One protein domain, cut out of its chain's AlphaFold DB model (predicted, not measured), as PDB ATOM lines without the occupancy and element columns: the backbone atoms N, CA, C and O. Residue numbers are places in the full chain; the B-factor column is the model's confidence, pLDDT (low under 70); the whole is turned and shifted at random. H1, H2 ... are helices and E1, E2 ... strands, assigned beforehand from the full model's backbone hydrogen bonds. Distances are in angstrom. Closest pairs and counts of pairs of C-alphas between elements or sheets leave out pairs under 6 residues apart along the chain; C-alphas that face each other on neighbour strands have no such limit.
ATOM      1  N   GLN A   2      28.705 232.384 -12.846       95.56
ATOM      2  CA  GLN A   2      28.434 232.227 -14.288       95.56
ATOM      3  C   GLN A   2      28.276 230.744 -14.657       95.56
ATOM      4  O   GLN A   2      28.774 229.890 -13.937       95.56
ATOM      5  N   LEU A   3      27.639 230.425 -15.794       96.38
ATOM      6  CA  LEU A   3      27.414 229.030 -16.215       96.38
ATOM      7  C   LEU A   3      28.704 228.191 -16.212       96.38
ATOM      8  O   LEU A   3      28.728 227.135 -15.597       96.38
ATOM      9  N   LYS A   4      29.792 228.704 -16.799       96.56
ATOM     10  CA  LYS A   4      31.092 228.009 -16.840       96.56
ATOM     11  C   LYS A   4      31.695 227.748 -15.460       96.56
ATOM     12  O   LYS A   4      32.395 226.765 -15.258       96.56
ATOM     13  N   GLU A   5      31.437 228.648 -14.516       97.00
ATOM     14  CA  GLU A   5      31.873 228.499 -13.128       97.00
ATOM     15  C   GLU A   5      31.065 227.392 -12.438       97.00
ATOM     16  O   GLU A   5      31.644 226.535 -11.779       97.00
ATOM     17  N   CYS A   6      29.746 227.339 -12.666       97.50
ATOM     18  CA  CYS A   6      28.903 226.237 -12.196       97.50
ATOM     19  C   CYS A   6      29.327 224.889 -12.793       97.50
ATOM     20  O   CYS A   6      29.384 223.902 -12.071       97.50
ATOM     21  N   GLU A   7      29.607 224.844 -14.098       97.88
ATOM     22  CA  GLU A   7      30.050 223.628 -14.794       97.88
ATOM     23  C   GLU A   7      31.345 223.091 -14.185       97.88
ATOM     24  O   GLU A   7      31.437 221.896 -13.916       97.88
ATOM     25  N   LYS A   8      32.305 223.976 -13.876       97.44
ATOM     26  CA  LYS A   8      33.551 223.560 -13.231       97.44
ATOM     27  C   LYS A   8      33.327 223.026 -11.814       97.44
ATOM     28  O   LYS A   8      33.856 221.978 -11.466       97.44
ATOM     29  N   LEU A   9      32.489 223.695 -11.021       97.75
ATOM     30  CA  LEU A   9      32.141 223.226  -9.674       97.75
ATOM     31  C   LEU A   9      31.418 221.870  -9.692       97.75
ATOM     32  O   LEU A   9      31.625 221.059  -8.793       97.75
ATOM     33  N   LEU A  10      30.577 221.618 -10.699       97.06
ATOM     34  CA  LEU A  10      29.912 220.325 -10.874       97.06
ATOM     35  C   LEU A  10      30.905 219.218 -11.243       97.06
ATOM     36  O   LEU A  10      30.802 218.116 -10.703       97.06
ATOM     37  N   GLU A  11      31.860 219.505 -12.128       96.19
ATOM     38  CA  GLU A  11      32.937 218.574 -12.488       96.19
ATOM     39  C   GLU A  11      33.764 218.197 -11.248       96.19
ATOM     40  O   GLU A  11      33.893 217.014 -10.933       96.19
ATOM     41  N   ASP A  12      34.215 219.195 -10.484       97.25
ATOM     42  CA  ASP A  12      35.034 218.991  -9.283       97.25
ATOM     43  C   ASP A  12      34.272 218.221  -8.185       97.25
ATOM     44  O   ASP A  12      34.844 217.387  -7.478       97.25
ATOM     45  N   ALA A  13      32.967 218.472  -8.030       96.56
ATOM     46  CA  ALA A  13      32.122 217.719  -7.102       96.56
ATOM     47  C   ALA A  13      31.923 216.263  -7.555       96.56
ATOM     48  O   ALA A  13      31.938 215.352  -6.726       96.56
ATOM     49  N   THR A  14      31.763 216.034  -8.860       94.12
ATOM     50  CA  THR A  14      31.623 214.685  -9.432       94.12
ATOM     51  C   THR A  14      32.900 213.871  -9.224       94.12
ATOM     52  O   THR A  14      32.834 212.705  -8.835       94.12
ATOM     53  N   GLU A  15      34.070 214.486  -9.407       93.94
ATOM     54  CA  GLU A  15      35.357 213.842  -9.138       93.94
ATOM     55  C   GLU A  15      35.504 213.451  -7.659       93.94
ATOM     56  O   GLU A  15      35.850 212.307  -7.357       93.94
ATOM     57  N   GLN A  16      35.146 214.347  -6.731       96.06
ATOM     58  CA  GLN A  16      35.166 214.052  -5.292       96.06
ATOM     59  C   GLN A  16      34.231 212.897  -4.915       96.06
ATOM     60  O   GLN A  16      34.627 212.012  -4.157       96.06
ATOM     61  N   ILE A  17      33.015 212.859  -5.471       93.00
ATOM     62  CA  ILE A  17      32.076 211.746  -5.260       93.00
ATOM     63  C   ILE A  17      32.701 210.431  -5.733       93.00
ATOM     64  O   ILE A  17      32.689 209.445  -4.996       93.00
ATOM     65  N   ASN A  18      33.300 210.420  -6.925       91.38
ATOM     66  CA  ASN A  18      33.942 209.225  -7.471       91.38
ATOM     67  C   ASN A  18      35.118 208.749  -6.607       91.38
ATOM     68  O   ASN A  18      35.259 207.544  -6.385       91.38
ATOM     69  N   MET A  19      35.933 209.667  -6.078       94.62
ATOM     70  CA  MET A  19      37.012 209.331  -5.142       94.62
ATOM     71  C   MET A  19      36.469 208.696  -3.858       94.62
ATOM     72  O   MET A  19      36.928 207.624  -3.465       94.62
ATOM     73  N   MET A  20      35.449 209.305  -3.246       96.50
ATOM     74  CA  MET A  20      34.830 208.784  -2.022       96.50
ATOM     75  C   MET A  20      34.159 207.422  -2.238       96.50
ATOM     76  O   MET A  20      34.168 206.578  -1.344       96.50
ATOM     77  N   LEU A  21      33.583 207.178  -3.418       94.19
ATOM     78  CA  LEU A  21      32.997 205.879  -3.756       94.19
ATOM     79  C   LEU A  21      34.060 204.781  -3.878       94.19
ATOM     80  O   LEU A  21      33.817 203.667  -3.412       94.19
ATOM     81  N   ARG A  22      35.230 205.085  -4.457       93.75
ATOM     82  CA  ARG A  22      36.363 204.142  -4.526       93.75
ATOM     83  C   ARG A  22      36.900 203.825  -3.134       93.75
ATOM     84  O   ARG A  22      37.038 202.656  -2.792       93.75
ATOM     85  N   GLU A  23      37.102 204.849  -2.307       96.44
ATOM     86  CA  GLU A  23      37.518 204.672  -0.910       96.44
ATOM     87  C   GLU A  23      36.505 203.817  -0.131       96.44
ATOM     88  O   GLU A  23      36.873 202.878   0.576       96.44
ATOM     89  N   ARG A  24      35.204 204.072  -0.316       95.62
ATOM     90  CA  ARG A  24      34.142 203.258   0.287       95.62
ATOM     91  C   ARG A  24      34.195 201.799  -0.176       95.62
ATOM     92  O   ARG A  24      33.964 200.917   0.649       95.62
ATOM     93  N   GLU A  25      34.461 201.533  -1.455       94.94
ATOM     94  CA  GLU A  25      34.604 200.169  -1.989       94.94
ATOM     95  C   GLU A  25      35.758 199.421  -1.302       94.94
ATOM     96  O   GLU A  25      35.577 198.286  -0.854       94.94
ATOM     97  N   GLU A  26      36.913 200.069  -1.141       95.00
ATOM     98  CA  GLU A  26      38.072 199.495  -0.444       95.00
ATOM     99  C   GLU A  26      37.767 199.205   1.032       95.00
ATOM    100  O   GLU A  26      38.021 198.095   1.513       95.00
ATOM    101  N   ILE A  27      37.142 200.158   1.732       97.31
ATOM    102  CA  ILE A  27      36.725 199.988   3.131       97.31
ATOM    103  C   ILE A  27      35.727 198.835   3.265       97.31
ATOM    104  O   ILE A  27      35.841 198.047   4.200       97.31
ATOM    105  N   LEU A  28      34.766 198.699   2.345       96.69
ATOM    106  CA  LEU A  28      33.793 197.603   2.360       96.69
ATOM    107  C   LEU A  28      34.465 196.236   2.213       96.69
ATOM    108  O   LEU A  28      34.069 195.297   2.901       96.69
ATOM    109  N   ILE A  29      35.474 196.122   1.349       94.88
ATOM    110  CA  ILE A  29      36.222 194.873   1.149       94.88
ATOM    111  C   ILE A  29      37.015 194.506   2.411       94.88
ATOM    112  O   ILE A  29      36.984 193.353   2.840       94.88
ATOM    113  N   GLU A  30      37.706 195.462   3.037       96.00
ATOM    114  CA  GLU A  30      38.434 195.195   4.286       96.00
ATOM    115  C   GLU A  30      37.484 194.916   5.458       96.00
ATOM    116  O   GLU A  30      37.713 193.987   6.237       96.00
ATOM    117  N   TRP A  31      36.372 195.652   5.541       96.56
ATOM    118  CA  TRP A  31      35.310 195.396   6.512       96.56
ATOM    119  C   TRP A  31      34.733 193.990   6.353       96.56
ATOM    120  O   TRP A  31      34.514 193.318   7.355       96.56
ATOM    121  N   HIS A  32      34.535 193.509   5.123       95.50
ATOM    122  CA  HIS A  32      34.010 192.165   4.874       95.50
ATOM    123  C   HIS A  32      34.939 191.073   5.398       95.50
ATOM    124  O   HIS A  32      34.478 190.148   6.062       95.50
ATOM    125  N   LYS A  33      36.254 191.214   5.183       93.44
ATOM    126  CA  LYS A  33      37.254 190.280   5.722       93.44
ATOM    127  C   LYS A  33      37.230 190.242   7.249       93.44
ATOM    128  O   LYS A  33      37.316 189.163   7.831       93.44
ATOM    129  N   ALA A  34      37.130 191.408   7.891       95.19
ATOM    130  CA  ALA A  34      37.028 191.500   9.345       95.19
ATOM    131  C   ALA A  34      35.710 190.893   9.850       95.19
ATOM    132  O   ALA A  34      35.720 190.094  10.784       95.19
ATOM    133  N   PHE A  35      34.596 191.203   9.180       93.88
ATOM    134  CA  PHE A  35      33.286 190.638   9.481       93.88
ATOM    135  C   PHE A  35      33.328 189.110   9.421       93.88
ATOM    136  O   PHE A  35      32.955 188.469  10.396       93.88
ATOM    137  N   ASP A  36      33.846 188.522   8.342       90.12
ATOM    138  CA  ASP A  36      33.944 187.067   8.179       90.12
ATOM    139  C   ASP A  36      34.820 186.395   9.247       90.12
ATOM    140  O   ASP A  36      34.498 185.295   9.696       90.12
ATOM    141  N   ALA A  37      35.896 187.052   9.695       90.75
ATOM    142  CA  ALA A  37      36.755 186.540  10.764       90.75
ATOM    143  C   ALA A  37      36.061 186.529  12.141       90.75
ATOM    144  O   ALA A  37      36.364 185.678  12.980       90.75
ATOM    145  N   GLU A  38      35.127 187.453  12.369       91.69
ATOM    146  CA  GLU A  38      34.411 187.634  13.639       91.69
ATOM    147  C   GLU A  38      32.983 187.050  13.622       91.69
ATOM    148  O   GLU A  38      32.298 187.034  14.649       91.69
ATOM    149  N   ASN A  39      32.508 186.562  12.473       79.12
ATOM    150  CA  ASN A  39      31.110 186.201  12.249       79.12
ATOM    151  C   ASN A  39      30.677 184.930  13.001       79.12
ATOM    152  O   ASN A  39      30.706 183.815  12.480       79.12
ATOM    153  N   VAL A  40      30.167 185.115  14.219       73.00
ATOM    154  CA  VAL A  40      29.631 184.029  15.061       73.00
ATOM    155  C   VAL A  40      28.298 183.472  14.534       73.00
ATOM    156  O   VAL A  40      27.947 182.329  14.821       73.00
ATOM    157  N   GLN A  41      27.534 184.256  13.765       75.12
ATOM    158  CA  GLN A  41      26.178 183.893  13.328       75.12
ATOM    159  C   GLN A  41      26.146 183.088  12.021       75.12
ATOM    160  O   GLN A  41      25.069 182.686  11.589       75.12
ATOM    161  N   ALA A  42      27.302 182.867  11.384       85.25
ATOM    162  CA  ALA A  42      27.436 182.190  10.090       85.25
ATOM    163  C   ALA A  42      26.563 182.791   8.963       85.25
ATOM    164  O   ALA A  42      26.276 182.120   7.968       85.25
ATOM    165  N   VAL A  43      26.147 184.058   9.104       92.06
ATOM    166  CA  VAL A  43      25.385 184.773   8.073       92.06
ATOM    167  C   VAL A  43      26.351 185.291   7.025       92.06
ATOM    168  O   VAL A  43      27.238 186.069   7.348       92.06
ATOM    169  N   LYS A  44      26.152 184.913   5.769       94.88
ATOM    170  CA  LYS A  44      26.971 185.388   4.650       94.88
ATOM    171  C   LYS A  44      26.101 185.961   3.549       94.88
ATOM    172  O   LYS A  44      24.945 185.568   3.400       94.88
ATOM    173  N   CYS A  45      26.668 186.848   2.748       97.12
ATOM    174  CA  CYS A  45      26.087 187.220   1.472       97.12
ATOM    175  C   CYS A  45      26.894 186.529   0.369       97.12
ATOM    176  O   CYS A  45      28.119 186.485   0.411       97.12
ATOM    177  N   ILE A  46      26.203 185.908  -0.581       96.62
ATOM    178  CA  ILE A  46      26.823 185.265  -1.741       96.62
ATOM    179  C   ILE A  46      26.251 185.868  -3.014       96.62
ATOM    180  O   ILE A  46      25.131 186.383  -3.019       96.62
ATOM    181  N   TYR A  47      26.993 185.744  -4.108       97.19
ATOM    182  CA  TYR A  47      26.462 185.995  -5.437       97.19
ATOM    183  C   TYR A  47      26.318 184.690  -6.220       97.19
ATOM    184  O   TYR A  47      27.174 183.807  -6.159       97.19
ATOM    185  N   GLU A  48      25.252 184.586  -7.005       97.19
ATOM    186  CA  GLU A  48      25.029 183.479  -7.934       97.19
ATOM    187  C   GLU A  48      24.823 184.023  -9.339       97.19
ATOM    188  O   GLU A  48      23.993 184.909  -9.551       97.19
ATOM    189  N   LYS A  49      25.578 183.495 -10.309       95.31
ATOM    190  CA  LYS A  49      25.383 183.850 -11.716       95.31
ATOM    191  C   LYS A  49      24.000 183.368 -12.158       95.31
ATOM    192  O   LYS A  49      23.610 182.228 -11.918       95.31
ATOM    193  N   SER A  50      23.286 184.245 -12.841       85.75
ATOM    194  CA  SER A  50      22.028 183.990 -13.534       85.75
ATOM    195  C   SER A  50      22.187 184.363 -15.009       85.75
ATOM    196  O   SER A  50      23.189 184.974 -15.379       85.75
ATOM    197  N   GLY A  51      21.223 183.988 -15.858       88.12
ATOM    198  CA  GLY A  51      21.352 184.076 -17.320       88.12
ATOM    199  C   GLY A  51      21.952 185.384 -17.855       88.12
ATOM    200  O   GLY A  51      22.823 185.322 -18.712       88.12
ATOM    201  N   PHE A  52      21.549 186.536 -17.309       88.69
ATOM    202  CA  PHE A  52      21.995 187.865 -17.758       88.69
ATOM    203  C   PHE A  52      22.621 188.715 -16.638       88.69
ATOM    204  O   PHE A  52      22.593 189.942 -16.709       88.69
ATOM    205  N   GLY A  53      23.101 188.092 -15.559       94.81
ATOM    206  CA  GLY A  53      23.539 188.847 -14.387       94.81
ATOM    207  C   GLY A  53      23.878 187.996 -13.173       94.81
ATOM    208  O   GLY A  53      24.186 186.812 -13.285       94.81
ATOM    209  N   TYR A  54      23.765 188.575 -11.987       97.69
ATOM    210  CA  TYR A  54      24.070 187.975 -10.698       97.69
ATOM    211  C   TYR A  54      22.968 188.291  -9.685       97.69
ATOM    212  O   TYR A  54      22.498 189.421  -9.582       97.69
ATOM    213  N   ALA A  55      22.563 187.294  -8.908       97.50
ATOM    214  CA  ALA A  55      21.710 187.483  -7.740       97.50
ATOM    215  C   ALA A  55      22.582 187.606  -6.490       97.50
ATOM    216  O   ALA A  55      23.443 186.755  -6.287       97.50
ATOM    217  N   LEU A  56      22.330 188.608  -5.645       98.12
ATOM    218  CA  LEU A  56      22.922 188.700  -4.308       98.12
ATOM    219  C   LEU A  56      21.961 188.085  -3.292       98.12
ATOM    220  O   LEU A  56      20.767 188.408  -3.279       98.12
ATOM    221  N   ILE A  57      22.465 187.169  -2.468       98.00
ATOM    222  CA  ILE A  57      21.656 186.300  -1.612       98.00
ATOM    223  C   ILE A  57      22.246 186.289  -0.204       98.00
ATOM    224  O   ILE A  57      23.381 185.859  -0.013       98.00
ATOM    225  N   LEU A  58      21.452 186.699   0.788       96.75
ATOM    226  CA  LEU A  58      21.774 186.461   2.193       96.75
ATOM    227  C   LEU A  58      21.471 185.006   2.543       96.75
ATOM    228  O   LEU A  58      20.383 184.502   2.256       96.75
ATOM    229  N   VAL A  59      22.434 184.347   3.174       96.56
ATOM    230  CA  VAL A  59      22.357 182.948   3.588       96.56
ATOM    231  C   VAL A  59      22.592 182.857   5.087       96.56
ATOM    232  O   VAL A  59      23.582 183.383   5.594       96.56
ATOM    233  N   ASN A  60      21.691 182.169   5.782       93.56
ATOM    234  CA  ASN A  60      21.824 181.825   7.193       93.56
ATOM    235  C   ASN A  60      21.354 180.377   7.395       93.56
ATOM    236  O   ASN A  60      20.151 180.101   7.354       93.56
ATOM    237  N   GLY A  61      22.303 179.449   7.543       89.81
ATOM    238  CA  GLY A  61      22.019 178.014   7.478       89.81
ATOM    239  C   GLY A  61      21.367 177.639   6.142       89.81
ATOM    240  O   GLY A  61      21.885 177.983   5.080       89.81
ATOM    241  N   ASP A  62      20.204 176.990   6.204       91.88
ATOM    242  CA  ASP A  62      19.415 176.610   5.022       91.88
ATOM    243  C   ASP A  62      18.548 177.757   4.473       91.88
ATOM    244  O   ASP A  62      17.998 177.662   3.373       91.88
ATOM    245  N   SER A  63      18.417 178.857   5.223       92.50
ATOM    246  CA  SER A  63      17.649 180.021   4.788       92.50
ATOM    247  C   SER A  63      18.420 180.802   3.733       92.50
ATOM    248  O   SER A  63      19.593 181.134   3.916       92.50
ATOM    249  N   ARG A  64      17.744 181.112   2.627       96.06
ATOM    250  CA  ARG A  64      18.299 181.843   1.488       96.06
ATOM    251  C   ARG A  64      17.329 182.932   1.070       96.06
ATOM    252  O   ARG A  64      16.187 182.648   0.715       96.06
ATOM    253  N   LEU A  65      17.799 184.171   1.076       95.69
ATOM    254  CA  LEU A  65      17.002 185.342   0.745       95.69
ATOM    255  C   LEU A  65      17.690 186.126  -0.368       95.69
ATOM    256  O   LEU A  65      18.737 186.727  -0.139       95.69
ATOM    257  N   LYS A  66      17.101 186.149  -1.569       96.69
ATOM    258  CA  LYS A  66      17.571 187.047  -2.631       96.69
ATOM    259  C   LYS A  66      17.281 188.483  -2.207       96.69
ATOM    260  O   LYS A  66      16.126 188.830  -1.968       96.69
ATOM    261  N   VAL A  67      18.328 189.290  -2.093       97.25
ATOM    262  CA  VAL A  67      18.262 190.661  -1.571       97.25
ATOM    263  C   VAL A  67      18.623 191.711  -2.602       97.25
ATOM    264  O   VAL A  67      18.253 192.852  -2.415       97.25
ATOM    265  N   SER A  68      19.314 191.363  -3.682       97.62
ATOM    266  CA  SER A  68      19.567 192.292  -4.783       97.62
ATOM    267  C   SER A  68      19.877 191.514  -6.063       97.62
ATOM    268  O   SER A  68      19.996 190.281  -6.055       97.62
ATOM    269  N   GLU A  69      19.969 192.218  -7.180       96.12
ATOM    270  CA  GLU A  69      20.425 191.669  -8.449       96.12
ATOM    271  C   GLU A  69      21.195 192.711  -9.246       96.12
ATOM    272  O   GLU A  69      20.909 193.901  -9.169       96.12
ATOM    273  N   LEU A  70      22.158 192.224 -10.015       96.81
ATOM    274  CA  LEU A  70      23.003 192.996 -10.910       96.81
ATOM    275  C   LEU A  70      22.942 192.335 -12.277       96.81
ATOM    276  O   LEU A  70      22.927 191.114 -12.374       96.81
ATOM    277  N   TRP A  71      22.855 193.122 -13.325       95.56
ATOM    278  CA  TRP A  71      22.778 192.699 -14.709       95.56
ATOM    279  C   TRP A  71      24.164 192.864 -15.323       95.56
ATOM    280  O   TRP A  71      24.971 193.657 -14.846       95.56
ATOM    281  N   ASP A  72      24.468 192.120 -16.380       93.75
ATOM    282  CA  ASP A  72      25.814 192.151 -16.964       93.75
ATOM    283  C   ASP A  72      26.202 193.554 -17.472       93.75
ATOM    284  O   ASP A  72      27.353 193.953 -17.328       93.75
ATOM    285  N   GLY A  73      25.231 194.344 -17.944       92.94
ATOM    286  CA  GLY A  73      25.451 195.744 -18.329       92.94
ATOM    287  C   GLY A  73      25.693 196.703 -17.156       92.94
ATOM    288  O   GLY A  73      26.239 197.782 -17.362       92.94
ATOM    289  N   ASP A  74      25.354 196.325 -15.918       94.88
ATOM    290  CA  ASP A  74      25.569 197.190 -14.747       94.88
ATOM    291  C   ASP A  74      27.065 197.339 -14.418       94.88
ATOM    292  O   ASP A  74      27.464 198.310 -13.780       94.88
ATOM    293  N   PHE A  75      27.903 196.401 -14.873       93.44
ATOM    294  CA  PHE A  75      29.360 196.459 -14.710       93.44
ATOM    295  C   PHE A  75      30.045 197.401 -15.711       93.44
ATOM    296  O   PHE A  75      31.207 197.741 -15.507       93.44
ATOM    297  N   GLU A  76      29.348 197.811 -16.777       90.50
ATOM    298  CA  GLU A  76      29.858 198.752 -17.788       90.50
ATOM    299  C   GLU A  76      29.662 200.222 -17.371       90.50
ATOM    300  O   GLU A  76      30.246 201.122 -17.975       90.50
ATOM    301  N   GLY A  77      28.828 200.473 -16.357       85.44
ATOM    302  CA  GLY A  77      28.559 201.806 -15.825       85.44
ATOM    303  C   GLY A  77      29.656 202.334 -14.897       85.44
ATOM    304  O   GLY A  77      30.567 201.615 -14.480       85.44
ATOM    305  N   ASP A  78      29.542 203.612 -14.532       90.69
ATOM    306  CA  ASP A  78      30.381 204.184 -13.481       90.69
ATOM    307  C   ASP A  78      30.051 203.597 -12.092       90.69
ATOM    308  O   ASP A  78      29.058 202.890 -11.880       90.69
ATOM    309  N   LEU A  79      30.928 203.875 -11.124       91.81
ATOM    310  CA  LEU A  79      30.836 203.308  -9.779       91.81
ATOM    311  C   LEU A  79      29.559 203.734  -9.036       91.81
ATOM    312  O   LEU A  79      29.008 202.956  -8.254       91.81
ATOM    313  N   ASP A  80      29.079 204.953  -9.283       93.31
ATOM    314  CA  ASP A  80      27.851 205.475  -8.682       93.31
ATOM    315  C   ASP A  80      26.622 204.748  -9.245       93.31
ATOM    316  O   ASP A  80      25.784 204.253  -8.485       93.31
ATOM    317  N   ALA A  81      26.547 204.598 -10.568       94.31
ATOM    318  CA  ALA A  81      25.496 203.852 -11.251       94.31
ATOM    319  C   ALA A  81      25.434 202.393 -10.769       94.31
ATOM    320  O   ALA A  81      24.351 201.906 -10.427       94.31
ATOM    321  N   TYR A  82      26.590 201.731 -10.648       96.00
ATOM    322  CA  TYR A  82      26.680 200.365 -10.132       96.00
ATOM    323  C   TYR A  82      26.084 200.241  -8.720       96.00
ATOM    324  O   TYR A  82      25.229 199.389  -8.461       96.00
ATOM    325  N   TYR A  83      26.469 201.117  -7.788       96.25
ATOM    326  CA  TYR A  83      25.979 201.032  -6.409       96.25
ATOM    327  C   TYR A  83      24.544 201.521  -6.218       96.25
ATOM    328  O   TYR A  83      23.850 201.016  -5.326       96.25
ATOM    329  N   LYS A  84      24.063 202.441  -7.058       95.88
ATOM    330  CA  LYS A  84      22.633 202.773  -7.138       95.88
ATOM    331  C   LYS A  84      21.814 201.565  -7.560       95.88
ATOM    332  O   LYS A  84      20.745 201.333  -7.004       95.88
ATOM    333  N   GLN A  85      22.328 200.760  -8.481       96.81
ATOM    334  CA  GLN A  85      21.645 199.553  -8.909       96.81
ATOM    335  C   GLN A  85      21.610 198.474  -7.818       96.81
ATOM    336  O   GLN A  85      20.557 197.868  -7.597       96.81
ATOM    337  N   VAL A  86      22.699 198.298  -7.059       97.75
ATOM    338  CA  VAL A  86      22.693 197.443  -5.854       97.75
ATOM    339  C   VAL A  86      21.578 197.878  -4.898       97.75
ATOM    340  O   VAL A  86      20.808 197.033  -4.431       97.75
ATOM    341  N   GLU A  87      21.460 199.185  -4.647       97.50
ATOM    342  CA  GLU A  87      20.447 199.757  -3.756       97.50
ATOM    343  C   GLU A  87      19.020 199.577  -4.282       97.50
ATOM    344  O   GLU A  87      18.125 199.149  -3.546       97.50
ATOM    345  N   HIS A  88      18.805 199.836  -5.572       96.94
ATOM    346  CA  HIS A  88      17.524 199.585  -6.226       96.94
ATOM    347  C   HIS A  88      17.115 198.117  -6.102       96.94
ATOM    348  O   HIS A  88      15.948 197.825  -5.822       96.94
ATOM    349  N   GLY A  89      18.060 197.188  -6.251       96.75
ATOM    350  CA  GLY A  89      17.820 195.767  -6.037       96.75
ATOM    351  C   GLY A  89      17.386 195.455  -4.600       96.75
ATOM    352  O   GLY A  89      16.413 194.720  -4.427       96.75
ATOM    353  N   ILE A  90      18.012 196.073  -3.588       97.62
ATOM    354  CA  ILE A  90      17.602 195.953  -2.172       97.62
ATOM    355  C   ILE A  90      16.149 196.391  -1.986       97.62
ATOM    356  O   ILE A  90      15.347 195.659  -1.400       97.62
ATOM    357  N   HIS A  91      15.780 197.550  -2.530       96.06
ATOM    358  CA  HIS A  91      14.412 198.066  -2.436       96.06
ATOM    359  C   HIS A  91      13.399 197.167  -3.156       96.06
ATOM    360  O   HIS A  91      12.359 196.814  -2.595       96.06
ATOM    361  N   LYS A  92      13.723 196.728  -4.377       96.00
ATOM    362  CA  LYS A  92      12.888 195.808  -5.159       96.00
ATOM    363  C   LYS A  92      12.645 194.502  -4.401       96.00
ATOM    364  O   LYS A  92      11.502 194.056  -4.288       96.00
ATOM    365  N   TYR A  93      13.702 193.887  -3.875       96.19
ATOM    366  CA  TYR A  93      13.599 192.594  -3.201       96.19
ATOM    367  C   TYR A  93      12.988 192.680  -1.807       96.19
ATOM    368  O   TYR A  93      12.366 191.709  -1.382       96.19
ATOM    369  N   ARG A  94      13.049 193.827  -1.123       95.38
ATOM    370  CA  ARG A  94      12.230 194.058   0.078       95.38
ATOM    371  C   ARG A  94      10.742 193.860  -0.225       95.38
ATOM    372  O   ARG A  94      10.077 193.079   0.456       95.38
ATOM    373  N   ILE A  95      10.249 194.499  -1.290       95.00
ATOM    374  CA  ILE A  95       8.842 194.411  -1.712       95.00
ATOM    375  C   ILE A  95       8.497 192.982  -2.156       95.00
ATOM    376  O   ILE A  95       7.501 192.417  -1.703       95.00
ATOM    377  N   LEU A  96       9.326 192.368  -3.009       95.00
ATOM    378  CA  LEU A  96       9.063 191.020  -3.530       95.00
ATOM    379  C   LEU A  96       9.073 189.943  -2.438       95.00
ATOM    380  O   LEU A  96       8.261 189.020  -2.488       95.00
ATOM    381  N   ASN A  97       9.942 190.084  -1.436       94.44
ATOM    382  CA  ASN A  97      10.009 189.168  -0.299       94.44
ATOM    383  C   ASN A  97       8.956 189.469   0.780       94.44
ATOM    384  O   ASN A  97       8.952 188.797   1.809       94.44
ATOM    385  N   ARG A  98       8.068 190.457   0.562       93.62
ATOM    386  CA  ARG A  98       7.026 190.890   1.512       93.62
ATOM    387  C   ARG A  98       7.588 191.173   2.906       93.62
ATOM    388  O   ARG A  98       7.014 190.765   3.912       93.62
ATOM    389  N   ARG A  99       8.749 191.827   2.945       90.00
ATOM    390  CA  ARG A  99       9.392 192.223   4.191       90.00
ATOM    391  C   ARG A  99       8.920 193.601   4.614       90.00
ATOM    392  O   ARG A  99       9.113 194.578   3.889       90.00
ATOM    393  N   ASP A 100       8.357 193.660   5.812       85.56
ATOM    394  CA  ASP A 100       7.949 194.921   6.425       85.56
ATOM    395  C   ASP A 100       9.169 195.708   6.932       85.56
ATOM    396  O   ASP A 100       9.176 196.941   6.890       85.56
ATOM    397  N   ASP A 101      10.232 195.000   7.325       86.69
ATOM    398  CA  ASP A 101      11.482 195.562   7.821       86.69
ATOM    399  C   ASP A 101      12.526 195.816   6.720       86.69
ATOM    400  O   ASP A 101      12.577 195.150   5.681       86.69
ATOM    401  N   ASP A 102      13.391 196.799   6.964       90.38
ATOM    402  CA  ASP A 102      14.605 197.004   6.175       90.38
ATOM    403  C   ASP A 102      15.713 196.050   6.629       90.38
ATOM    404  O   ASP A 102      15.678 195.484   7.721       90.38
ATOM    405  N   LEU A 103      16.699 195.808   5.759       92.81
ATOM    406  CA  LEU A 103      17.926 195.136   6.192       92.81
ATOM    407  C   LEU A 103      18.573 195.948   7.317       92.81
ATOM    408  O   LEU A 103      18.611 197.178   7.249       92.81
ATOM    409  N   THR A 104      19.125 195.264   8.319       93.94
ATOM    410  CA  THR A 104      19.983 195.936   9.299       93.94
ATOM    411  C   THR A 104      21.188 196.557   8.591       93.94
ATOM    412  O   THR A 104      21.576 196.131   7.500       93.94
ATOM    413  N   GLU A 105      21.822 197.546   9.219       94.25
ATOM    414  CA  GLU A 105      22.991 198.213   8.636       94.25
ATOM    415  C   GLU A 105      24.110 197.221   8.282       94.25
ATOM    416  O   GLU A 105      24.641 197.251   7.174       94.25
ATOM    417  N   TRP A 106      24.405 196.266   9.170       93.62
ATOM    418  CA  TRP A 106      25.426 195.251   8.907       93.62
ATOM    419  C   TRP A 106      25.029 194.295   7.771       93.62
ATOM    420  O   TRP A 106      25.883 193.929   6.968       93.62
ATOM    421  N   GLN A 107      23.747 193.925   7.639       95.06
ATOM    422  CA  GLN A 107      23.280 193.102   6.516       95.06
ATOM    423  C   GLN A 107      23.403 193.861   5.199       95.06
ATOM    424  O   GLN A 107      23.848 193.302   4.200       95.06
ATOM    425  N   ARG A 108      23.032 195.144   5.197       96.75
ATOM    426  CA  ARG A 108      23.173 196.028   4.041       96.75
ATOM    427  C   ARG A 108      24.643 196.170   3.642       96.75
ATOM    428  O   ARG A 108      24.954 196.016   2.463       96.75
ATOM    429  N   ASN A 109      25.545 196.370   4.602       97.06
ATOM    430  CA  ASN A 109      26.988 196.406   4.347       97.06
ATOM    431  C   ASN A 109      27.504 195.085   3.772       97.06
ATOM    432  O   ASN A 109      28.306 195.117   2.847       97.06
ATOM    433  N   LEU A 110      26.978 193.938   4.216       97.00
ATOM    434  CA  LEU A 110      27.316 192.629   3.650       97.00
ATOM    435  C   LEU A 110      26.920 192.513   2.169       97.00
ATOM    436  O   LEU A 110      27.691 192.003   1.357       97.00
ATOM    437  N   VAL A 111      25.747 193.041   1.792       98.06
ATOM    438  CA  VAL A 111      25.322 193.111   0.382       98.06
ATOM    439  C   VAL A 111      26.270 193.993  -0.431       98.06
ATOM    440  O   VAL A 111      26.733 193.570  -1.489       98.06
ATOM    441  N   TYR A 112      26.596 195.189   0.067       98.25
ATOM    442  CA  TYR A 112      27.516 196.106  -0.613       98.25
ATOM    443  C   TYR A 112      28.939 195.551  -0.728       98.25
ATOM    444  O   TYR A 112      29.554 195.692  -1.782       98.25
ATOM    445  N   ALA A 113      29.443 194.891   0.313       97.75
ATOM    446  CA  ALA A 113      30.737 194.224   0.309       97.75
ATOM    447  C   ALA A 113      30.791 193.088  -0.719       97.75
ATOM    448  O   ALA A 113      31.705 193.029  -1.538       97.75
ATOM    449  N   THR A 114      29.762 192.238  -0.759       98.00
ATOM    450  CA  THR A 114      29.676 191.171  -1.769       98.00
ATOM    451  C   THR A 114      29.581 191.744  -3.185       98.00
ATOM    452  O   THR A 114      30.183 191.206  -4.114       98.00
ATOM    453  N   ALA A 115      28.859 192.856  -3.367       97.75
ATOM    454  CA  ALA A 115      28.804 193.559  -4.645       97.75
ATOM    455  C   ALA A 115      30.167 194.161  -5.037       97.75
ATOM    456  O   ALA A 115      30.540 194.081  -6.205       97.75
ATOM    457  N   ALA A 116      30.917 194.729  -4.088       96.75
ATOM    458  CA  ALA A 116      32.272 195.242  -4.304       96.75
ATOM    459  C   ALA A 116      33.231 194.129  -4.761       96.75
ATOM    460  O   ALA A 116      33.915 194.257  -5.776       96.75
ATOM    461  N   GLU A 117      33.229 192.993  -4.063       95.88
ATOM    462  CA  GLU A 117      34.043 191.829  -4.427       95.88
ATOM    463  C   GLU A 117      33.673 191.259  -5.795       95.88
ATOM    464  O   GLU A 117      34.555 190.910  -6.586       95.88
ATOM    465  N   LEU A 118      32.373 191.173  -6.094       96.06
ATOM    466  CA  LEU A 118      31.889 190.722  -7.391       96.06
ATOM    467  C   LEU A 118      32.339 191.665  -8.509       96.06
ATOM    468  O   LEU A 118      32.861 191.185  -9.514       96.06
ATOM    469  N   ARG A 119      32.182 192.981  -8.327       95.19
ATOM    470  CA  ARG A 119      32.640 193.985  -9.295       95.19
ATOM    471  C   ARG A 119      34.122 193.805  -9.563       95.19
ATOM    472  O   ARG A 119      34.497 193.511 -10.692       95.19
ATOM    473  N   LYS A 120      34.942 193.834  -8.514       92.00
ATOM    474  CA  LYS A 120      36.387 193.612  -8.603       92.00
ATOM    475  C   LYS A 120      36.756 192.320  -9.343       92.00
ATOM    476  O   LYS A 120      37.717 192.303 -10.107       92.00
ATOM    477  N   LYS A 121      35.995 191.239  -9.152       92.75
ATOM    478  CA  LYS A 121      36.197 189.975  -9.875       92.75
ATOM    479  C   LYS A 121      35.848 190.070 -11.366       92.75
ATOM    480  O   LYS A 121      36.498 189.401 -12.164       92.75
ATOM    481  N   VAL A 122      34.813 190.826 -11.729       92.12
ATOM    482  CA  VAL A 122      34.326 190.958 -13.111       92.12
ATOM    483  C   VAL A 122      35.171 191.947 -13.916       92.12
ATOM    484  O   VAL A 122      35.537 191.627 -15.043       92.12
TER     485      VAL A 122
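AT A GLANCE: This is residues 2 to 122 of the 126 residues of an uncharacterized protein of [Clostridium] bolteae 90A9 (UniProt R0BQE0). A strongly twisted sheet of three strands has helix H4 packed over one face, and the long helix H1 crosses H4 on the side away from the sheet, so that H4 lies between them. H3 runs beside the edge strand E3, and residues 2 to 13, nearly all in H1, stick out from the body as a free arm. The printed part has 121 residues with four named helices and three named strands, in the order H1 E1 E2 E3 H2 H3 H4; the class is mixed, and the sheet, E1 E2 E3, is antiparallel. It is only just compact, close to loose, with a radius of gyration of the C-alphas of 16.3 A, and elongated, spanning 59 by 30 by 30 A.

HOW THE PARTS SIT: E1, residues 44 to 50, E2, residues 53 to 60, and E3, residues 63 to 71, form a meander, each strand the antiparallel neighbour of the one before. In the hairpin of E1 and E2, N 46 and O 57 are within hydrogen-bond range at 2.9 A; in that of E2 and E3, N 54 and O 70 are at 2.7 A. E3 bends by 52 degrees at residue 68. H4, residues 105 to 122, makes two layers with the sheet, a helix on one face: its height over the sheet is 8.6 A, and it lies over E1 and E2, slantwise to the strands, at 40 degrees to E2 on the local plane. The closest C-alphas of E1 and H4 are those of Cys 45 and Leu 110, 6.0 A apart. H3, residues 79 to 96, stands at the sheet's level, with a height of 0.8 A; its C-alpha 89 is 4.1 A from that of Ser 68 in E3, their closest pair. H3 and H4 only just touch, with 3 pairs of C-alphas within 8 A, the closest Val 86 and Tyr 112 at 7.2 A, at a steep tilt of 51 degrees, opposite ways. H1, residues 3 to 38, touches H4 with residues 25 to 32 alone, about perpendicular at 78 degrees; the closest C-alphas are those of Leu 28 and Ala 113, 5.0 A apart. H2, residues 72 to 76, only grazes the sheet and touches H3, the closest C-alphas being those of Asp 74 and Tyr 82 at 5.7 A. Every O i to N i+4 pair is within hydrogen-bond range in H1, H3 and H4; H2 has 0 of 1, and 1 of 2 O i to N i+3 pairs.

IN THESE COORDINATES: H1 begins at C-alpha 3, (27.414, 229.030, -16.215), and is 51.5 A long. E1 is 18.9 A, E2 22.8 A and E3 23.8 A long. H2 is 7.8 A, H3 25.8 A and H4 25.6 A long, H4 ending at C-alpha 122, (34.326, 190.958, -13.111).

THE WHOLE: The two C-alphas farthest apart are those of Gln 2 and Asp 62, 59.6 A. The printed part has no cut and no long link. Its mean pLDDT is 94.3, and no printed residue is under 70.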